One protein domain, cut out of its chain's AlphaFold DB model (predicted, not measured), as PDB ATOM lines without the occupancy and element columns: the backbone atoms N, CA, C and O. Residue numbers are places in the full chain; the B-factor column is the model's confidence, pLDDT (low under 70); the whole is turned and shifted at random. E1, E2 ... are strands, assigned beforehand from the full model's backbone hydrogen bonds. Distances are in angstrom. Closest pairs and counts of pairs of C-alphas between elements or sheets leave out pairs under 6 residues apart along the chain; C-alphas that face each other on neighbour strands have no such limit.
ATOM      1  N   VAL A  15     170.136 144.793 148.334       85.31
ATOM      2  CA  VAL A  15     169.073 145.032 149.313       85.31
ATOM      3  C   VAL A  15     167.642 144.871 148.779       85.31
ATOM      4  O   VAL A  15     166.716 144.653 149.553       85.31
ATOM      5  N   ARG A  16     167.438 145.006 147.465       87.75
ATOM      6  CA  ARG A  16     166.144 144.771 146.809       87.75
ATOM      7  C   ARG A  16     165.961 143.314 146.408       87.75
ATOM      8  O   ARG A  16     164.856 142.931 146.033       87.75
ATOM      9  N   ARG A  17     167.026 142.514 146.471       86.69
ATOM     10  CA  ARG A  17     166.977 141.107 146.097       86.69
ATOM     11  C   ARG A  17     166.389 140.280 147.244       86.69
ATOM     12  O   ARG A  17     166.595 140.638 148.408       86.69
ATOM     13  N   PRO A  18     165.691 139.172 146.947       81.50
ATOM     14  CA  PRO A  18     165.076 138.326 147.971       81.50
ATOM     15  C   PRO A  18     166.065 137.820 149.032       81.50
ATOM     16  O   PRO A  18     165.685 137.577 150.173       81.50
ATOM     17  N   GLU A  19     167.349 137.684 148.686       83.88
ATOM     18  CA  GLU A  19     168.375 137.129 149.573       83.88
ATOM     19  C   GLU A  19     168.887 138.127 150.625       83.88
ATOM     20  O   GLU A  19     169.596 137.725 151.549       83.88
ATOM     21  N   ALA A  20     168.546 139.417 150.518       82.31
ATOM     22  CA  ALA A  20     168.949 140.433 151.494       82.31
ATOM     23  C   ALA A  20     168.353 140.194 152.893       82.31
ATOM     24  O   ALA A  20     168.930 140.626 153.897       82.31
ATOM     25  N   GLY A  21     167.219 139.489 152.943       84.06
ATOM     26  CA  GLY A  21     166.396 139.320 154.132       84.06
ATOM     27  C   GLY A  21     165.595 140.576 154.483       84.06
ATOM     28  O   GLY A  21     165.820 141.664 153.957       84.06
ATOM     29  N   ASP A  22     164.664 140.420 155.422       84.88
ATOM     30  CA  ASP A  22     163.673 141.462 155.726       84.88
ATOM     31  C   ASP A  22     164.216 142.583 156.616       84.88
ATOM     32  O   ASP A  22     163.603 143.642 156.727       84.88
ATOM     33  N   ARG A  23     165.356 142.350 157.280       91.62
ATOM     34  CA  ARG A  23     165.974 143.297 158.214       91.62
ATOM     35  C   ARG A  23     167.457 143.485 157.945       91.62
ATOM     36  O   ARG A  23     168.253 142.541 157.954       91.62
ATOM     37  N   LEU A  24     167.825 144.745 157.824       91.50
ATOM     38  CA  LEU A  24     169.134 145.260 157.481       91.50
ATOM     39  C   LEU A  24     169.721 146.012 158.684       91.50
ATOM     40  O   LEU A  24     168.984 146.453 159.573       91.50
ATOM     41  N   PRO A  25     171.046 146.191 158.737       92.44
ATOM     42  CA  PRO A  25     171.663 147.099 159.693       92.44
ATOM     43  C   PRO A  25     171.218 148.547 159.444       92.44
ATOM     44  O   PRO A  25     171.308 149.046 158.323       92.44
ATOM     45  N   CYS A  26     170.776 149.241 160.489       93.00
ATOM     46  CA  CYS A  26     170.535 150.677 160.452       93.00
ATOM     47  C   CYS A  26     171.870 151.430 160.496       93.00
ATOM     48  O   CYS A  26     172.663 151.233 161.415       93.00
ATOM     49  N   TYR A  27     172.095 152.343 159.549       90.94
ATOM     50  CA  TYR A  27     173.320 153.153 159.489       90.94
ATOM     51  C   TYR A  27     173.471 154.163 160.636       90.94
ATOM     52  O   TYR A  27     174.562 154.688 160.830       90.94
ATOM     53  N   PHE A  28     172.401 154.419 161.394       93.38
ATOM     54  CA  PHE A  28     172.392 155.384 162.495       93.38
ATOM     55  C   PHE A  28     172.509 154.698 163.858       93.38
ATOM     56  O   PHE A  28     173.459 154.957 164.589       93.38
ATOM     57  N   CYS A  29     171.589 153.785 164.200       94.75
ATOM     58  CA  CYS A  29     171.616 153.112 165.506       94.75
ATOM     59  C   CYS A  29     172.421 151.799 165.529       94.75
ATOM     60  O   CYS A  29     172.599 151.215 166.593       94.75
ATOM     61  N   GLY A  30     172.863 151.283 164.376       93.44
ATOM     62  CA  GLY A  30     173.610 150.022 164.264       93.44
ATOM     63  C   GLY A  30     172.782 148.744 164.466       93.44
ATOM     64  O   GLY A  30     173.249 147.655 164.130       93.44
ATOM     65  N   GLY A  31     171.549 148.850 164.971       93.50
ATOM     66  CA  GLY A  31     170.636 147.721 165.143       93.50
ATOM     67  C   GLY A  31     170.217 147.088 163.813       93.50
ATOM     68  O   GLY A  31     170.152 147.758 162.782       93.50
ATOM     69  N   LYS A  32     169.894 145.788 163.821       94.94
ATOM     70  CA  LYS A  32     169.354 145.069 162.651       94.94
ATOM     71  C   LYS A  32     167.840 145.290 162.527       94.94
ATOM     72  O   LYS A  32     167.041 144.368 162.669       94.94
ATOM     73  N   THR A  33     167.474 146.552 162.352       95.12
ATOM     74  CA  THR A  33     166.114 147.109 162.460       95.12
ATOM     75  C   THR A  33     165.720 147.932 161.236       95.12
ATOM     76  O   THR A  33     164.614 148.457 161.164       95.12
ATOM     77  N   ALA A  34     166.619 148.086 160.261       94.88
ATOM     78  CA  ALA A  34     166.285 148.771 159.023       94.88
ATOM     79  C   ALA A  34     165.513 147.833 158.089       94.88
ATOM     80  O   ALA A  34     165.903 146.690 157.885       94.88
ATOM     81  N   ILE A  35     164.440 148.331 157.503       93.88
ATOM     82  CA  ILE A  35     163.632 147.678 156.476       93.88
ATOM     83  C   ILE A  35     163.585 148.592 155.251       93.88
ATOM     84  O   ILE A  35     163.947 149.768 155.333       93.88
ATOM     85  N   ARG A  36     163.142 148.080 154.103       93.31
ATOM     86  CA  ARG A  36     162.855 148.950 152.953       93.31
ATOM     87  C   ARG A  36     161.715 149.897 153.317       93.31
ATOM     88  O   ARG A  36     160.702 149.452 153.855       93.31
ATOM     89  N   SER A  37     161.898 151.188 153.051       93.25
ATOM     90  CA  SER A  37     160.825 152.161 153.245       93.25
ATOM     91  C   SER A  37     159.671 151.853 152.292       93.25
ATOM     92  O   SER A  37     159.877 151.359 151.183       93.25
ATOM     93  N   PHE A  38     158.452 152.189 152.710       91.00
ATOM     94  CA  PHE A  38     157.278 152.142 151.842       91.00
ATOM     95  C   PHE A  38     157.433 153.055 150.612       91.00
ATOM     96  O   PHE A  38     156.902 152.747 149.549       91.00
ATOM     97  N   GLY A  39     158.192 154.152 150.746       90.56
ATOM     98  CA  GLY A  39     158.514 155.071 149.652       90.56
ATOM     99  C   GLY A  39     159.571 154.555 148.669       90.56
ATOM    100  O   GLY A  39     159.760 155.165 147.616       90.56
ATOM    101  N   ASP A  40     160.240 153.428 148.960       91.12
ATOM    102  CA  ASP A  40     161.321 152.914 148.116       91.12
ATOM    103  C   ASP A  40     160.816 152.524 146.724       91.12
ATOM    104  O   ASP A  40     160.066 151.566 146.521       91.12
ATOM    105  N   ARG A  41     161.298 153.272 145.738       89.88
ATOM    106  CA  ARG A  41     160.917 153.150 144.338       89.88
ATOM    107  C   ARG A  41     161.773 152.120 143.619       89.88
ATOM    108  O   ARG A  41     162.953 152.353 143.377       89.88
ATOM    109  N   ALA A  42     161.169 151.000 143.224       86.69
ATOM    110  CA  ALA A  42     161.868 149.931 142.506       86.69
ATOM    111  C   ALA A  42     162.495 150.399 141.177       86.69
ATOM    112  O   ALA A  42     163.541 149.886 140.790       86.69
ATOM    113  N   ASP A  43     161.889 151.394 140.521       85.75
ATOM    114  CA  ASP A  43     162.363 151.998 139.273       85.75
ATOM    115  C   ASP A  43     163.527 152.990 139.464       85.75
ATOM    116  O   ASP A  43     164.255 153.269 138.514       85.75
ATOM    117  N   ASP A  44     163.761 153.490 140.683       84.88
ATOM    118  CA  ASP A  44     164.927 154.321 140.998       84.88
ATOM    119  C   ASP A  44     166.080 153.430 141.473       84.88
ATOM    120  O   ASP A  44     166.219 153.126 142.656       84.88
ATOM    121  N   GLN A  45     166.928 152.983 140.549       82.12
ATOM    122  CA  GLN A  45     168.101 152.158 140.872       82.12
ATOM    123  C   GLN A  45     169.243 152.950 141.529       82.12
ATOM    124  O   GLN A  45     170.208 152.352 142.005       82.12
ATOM    125  N   SER A  46     169.175 154.286 141.525       82.56
ATOM    126  CA  SER A  46     170.224 155.183 142.042       82.56
ATOM    127  C   SER A  46     170.059 155.542 143.510       82.56
ATOM    128  O   SER A  46     170.951 156.143 144.115       82.56
ATOM    129  N   ARG A  47     168.932 155.151 144.094       87.12
ATOM    130  CA  ARG A  47     168.554 155.494 145.450       87.12
ATOM    131  C   ARG A  47     167.859 154.330 146.107       87.12
ATOM    132  O   ARG A  47     167.108 153.609 145.469       87.12
ATOM    133  N   LEU A  48     168.098 154.198 147.396       89.62
ATOM    134  CA  LEU A  48     167.422 153.258 148.258       89.62
ATOM    135  C   LEU A  48     166.858 154.019 149.448       89.62
ATOM    136  O   LEU A  48     167.595 154.742 150.119       89.62
ATOM    137  N   GLU A  49     165.576 153.828 149.718       93.12
ATOM    138  CA  GLU A  49     164.920 154.408 150.888       93.12
ATOM    139  C   GLU A  49     164.751 153.320 151.958       93.12
ATOM    140  O   GLU A  49     164.201 152.246 151.703       93.12
ATOM    141  N   LEU A  50     165.282 153.570 153.154       93.69
ATOM    142  CA  LEU A  50     165.278 152.640 154.281       93.69
ATOM    143  C   LEU A  50     164.561 153.260 155.475       93.69
ATOM    144  O   LEU A  50     164.821 154.407 155.819       93.69
ATOM    145  N   TYR A  51     163.735 152.474 156.154       95.44
ATOM    146  CA  TYR A  51     163.070 152.855 157.395       95.44
ATOM    147  C   TYR A  51     163.645 152.058 158.569       95.44
ATOM    148  O   TYR A  51     163.848 150.856 158.455       95.44
ATOM    149  N   CYS A  52     163.915 152.696 159.705       96.12
ATOM    150  CA  CYS A  52     164.350 152.036 160.931       96.12
ATOM    151  C   CYS A  52     163.168 151.852 161.885       96.12
ATOM    152  O   CYS A  52     162.584 152.830 162.347       96.12
ATOM    153  N   ASP A  53     162.869 150.600 162.234       95.38
ATOM    154  CA  ASP A  53     161.771 150.254 163.144       95.38
ATOM    155  C   ASP A  53     162.140 150.312 164.636       95.38
ATOM    156  O   ASP A  53     161.329 149.971 165.492       95.38
ATOM    157  N   ASN A  54     163.355 150.761 164.964       95.06
ATOM    158  CA  ASN A  54     163.768 150.968 166.346       95.06
ATOM    159  C   ASN A  54     163.198 152.285 166.882       95.06
ATOM    160  O   ASN A  54     163.580 153.361 166.416       95.06
ATOM    161  N   ASP A  55     162.373 152.206 167.922       94.62
ATOM    162  CA  ASP A  55     161.748 153.385 168.522       94.62
ATOM    163  C   ASP A  55     162.709 154.359 169.196       94.62
ATOM    164  O   ASP A  55     162.374 155.529 169.374       94.62
ATOM    165  N   LEU A  56     163.916 153.895 169.517       95.00
ATOM    166  CA  LEU A  56     164.983 154.708 170.091       95.00
ATOM    167  C   LEU A  56     165.916 155.308 169.024       95.00
ATOM    168  O   LEU A  56     166.943 155.885 169.368       95.00
ATOM    169  N   CYS A  57     165.616 155.128 167.733       94.50
ATOM    170  CA  CYS A  57     166.403 155.680 166.635       94.50
ATOM    171  C   CYS A  57     165.748 156.950 166.078       94.50
ATOM    172  O   CYS A  57     164.693 156.884 165.445       94.50
ATOM    173  N   ASP A  58     166.415 158.094 166.239       92.50
ATOM    174  CA  ASP A  58     165.897 159.391 165.778       92.50
ATOM    175  C   ASP A  58     165.866 159.536 164.252       92.50
ATOM    176  O   ASP A  58     165.090 160.326 163.723       92.50
ATOM    177  N   ALA A  59     166.687 158.773 163.524       88.06
ATOM    178  CA  ALA A  59     166.808 158.929 162.079       88.06
ATOM    179  C   ALA A  59     165.529 158.535 161.324       88.06
ATOM    180  O   ALA A  59     165.249 159.165 160.317       88.06
ATOM    181  N   ARG A  60     164.764 157.547 161.832       90.25
ATOM    182  CA  ARG A  60     163.523 156.934 161.289       90.25
ATOM    183  C   ARG A  60     163.547 156.541 159.809       90.25
ATOM    184  O   ARG A  60     163.317 155.377 159.517       90.25
ATOM    185  N   GLU A  61     163.864 157.439 158.891       92.38
ATOM    186  CA  GLU A  61     164.029 157.192 157.467       92.38
ATOM    187  C   GLU A  61     165.395 157.685 156.965       92.38
ATOM    188  O   GLU A  61     165.917 158.717 157.381       92.38
ATOM    189  N   ALA A  62     166.001 156.915 156.069       91.25
ATOM    190  CA  ALA A  62     167.313 157.181 155.514       91.25
ATOM    191  C   ALA A  62     167.309 156.953 154.006       91.25
ATOM    192  O   ALA A  62     166.839 155.925 153.517       91.25
ATOM    193  N   VAL A  63     167.912 157.888 153.280       90.94
ATOM    194  CA  VAL A  63     168.118 157.779 151.838       90.94
ATOM    195  C   VAL A  63     169.577 157.434 151.570       90.94
ATOM    196  O   VAL A  63     170.481 158.187 151.928       90.94
ATOM    197  N   VAL A  64     169.810 156.299 150.918       88.12
ATOM    198  CA  VAL A  64     171.139 155.852 150.500       88.12
ATOM    199  C   VAL A  64     171.287 156.067 149.001       88.12
ATOM    200  O   VAL A  64     170.513 155.541 148.204       88.12
ATOM    201  N   LEU A  65     172.304 156.833 148.619       85.00
ATOM    202  CA  LEU A  65     172.621 157.128 147.226       85.00
ATOM    203  C   LEU A  65     173.653 156.132 146.698       85.00
ATOM    204  O   LEU A  65     174.718 155.932 147.287       85.00
ATOM    205  N   LEU A  66     173.341 155.509 145.568       81.31
ATOM    206  CA  LEU A  66     174.151 154.463 144.957       81.31
ATOM    207  C   LEU A  66     174.989 155.063 143.829       81.31
ATOM    208  O   LEU A  66     174.501 155.316 142.735       81.31
ATOM    209  N   LEU A  67     176.277 155.287 144.095       74.56
ATOM    210  CA  LEU A  67     177.160 156.000 143.162       74.56
ATOM    211  C   LEU A  67     177.731 155.123 142.038       74.56
ATOM    212  O   LEU A  67     178.131 155.642 141.002       74.56
ATOM    213  N   ARG A  68     177.812 153.800 142.238       68.31
ATOM    214  CA  ARG A  68     178.453 152.882 141.277       68.31
ATOM    215  C   ARG A  68     177.496 152.265 140.261       68.31
ATOM    216  O   ARG A  68     177.960 151.465 139.466       68.31
ATOM    217  N   ASN A  69     176.213 152.622 140.243       66.56
ATOM    218  CA  ASN A  69     175.250 151.979 139.343       66.56
ATOM    219  C   ASN A  69     175.259 152.509 137.892       66.56
ATOM    220  O   ASN A  69     174.434 152.116 137.073       66.56
ATOM    221  N   GLY A  70     176.146 153.454 137.565       63.56
ATOM    222  CA  GLY A  70     176.212 154.052 136.227       63.56
ATOM    223  C   GLY A  70     174.968 154.855 135.820       63.56
ATOM    224  O   GLY A  70     174.868 155.229 134.660       63.56
ATOM    225  N   GLN A  71     174.040 155.132 136.745       68.56
ATOM    226  CA  GLN A  71     172.830 155.940 136.515       68.56
ATOM    227  C   GLN A  71     173.029 157.397 136.953       68.56
ATOM    228  O   GLN A  71     172.099 158.043 137.428       68.56
ATOM    229  N   ASP A  72     174.265 157.892 136.877       73.06
ATOM    230  CA  ASP A  72     174.609 159.289 137.135       73.06
ATOM    231  C   ASP A  72     174.003 159.878 138.417       73.06
ATOM    232  O   ASP A  72     173.580 161.032 138.453       73.06
ATOM    233  N   ALA A  73     174.007 159.112 139.516       73.31
ATOM    234  CA  ALA A  73     173.504 159.580 140.812       73.31
ATOM    235  C   ALA A  73     174.125 160.933 141.225       73.31
ATOM    236  O   ALA A  73     173.468 161.777 141.826       73.31
ATOM    237  N   HIS A  74     175.379 161.173 140.826       73.75
ATOM    238  CA  HIS A  74     176.104 162.427 141.031       73.75
ATOM    239  C   HIS A  74     175.497 163.647 140.305       73.75
ATOM    240  O   HIS A  74     175.718 164.781 140.726       73.75
ATOM    241  N   LEU A  75     174.720 163.438 139.237       77.38
ATOM    242  CA  LEU A  75     174.002 164.478 138.497       77.38
ATOM    243  C   LEU A  75     172.599 164.742 139.052       77.38
ATOM    244  O   LEU A  75     171.862 165.548 138.482       77.38
ATOM    245  N   ARG A  76     172.181 164.108 140.148       76.44
ATOM    246  CA  ARG A  76     170.867 164.394 140.733       76.44
ATOM    247  C   ARG A  76     170.857 165.733 141.470       76.44
ATOM    248  O   ARG A  76     171.874 166.208 141.973       76.44
TER     249      ARG A  76
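What this domain is: This is residues 15 to 76 of the 128 residues of an uncharacterized protein of Streptomyces sp. gb1(2016) (UniProt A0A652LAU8). What does one see first? There is little regular structure: three short strands side by side in one small antiparallel sheet, E1 - E2 - E3, with a long stretch before them, residues 15 to 33, that has no named element. It is a meander, each strand the antiparallel neighbour of the one before. How big is it? The printed part has 62 residues, 14 in named strands, no named helix, all strand, compact with radius of gyration 12.1 A, spanning 35 by 25 by 18 A.

How they stand to each other: What pairs with inner strand E2, residues 47 to 52? Edge strand E3, residues 61 to 65, forms an antiparallel hairpin with it at 155 degrees; N 50 and O 62 are within hydrogen-bond range, 2.8 A. And E1? Edge strand E1, residues 34 to 36, forms another with E2, antiparallel at 133 degrees; N 35 and O 51 are within range, 2.8 A.

Where its parts are: Where is E2? It runs 16.4 A from C-alpha 47 at (168.554, 155.494, 145.450). And the edges? E1 spans 7.0 A, and E3 13.4 A to C-alpha 65 at (172.621, 157.128, 147.226).

The domain as a whole: Any cut? The printed part has no cut, and both links are short. Where is confidence low? Residues 68 to 71 are under 70.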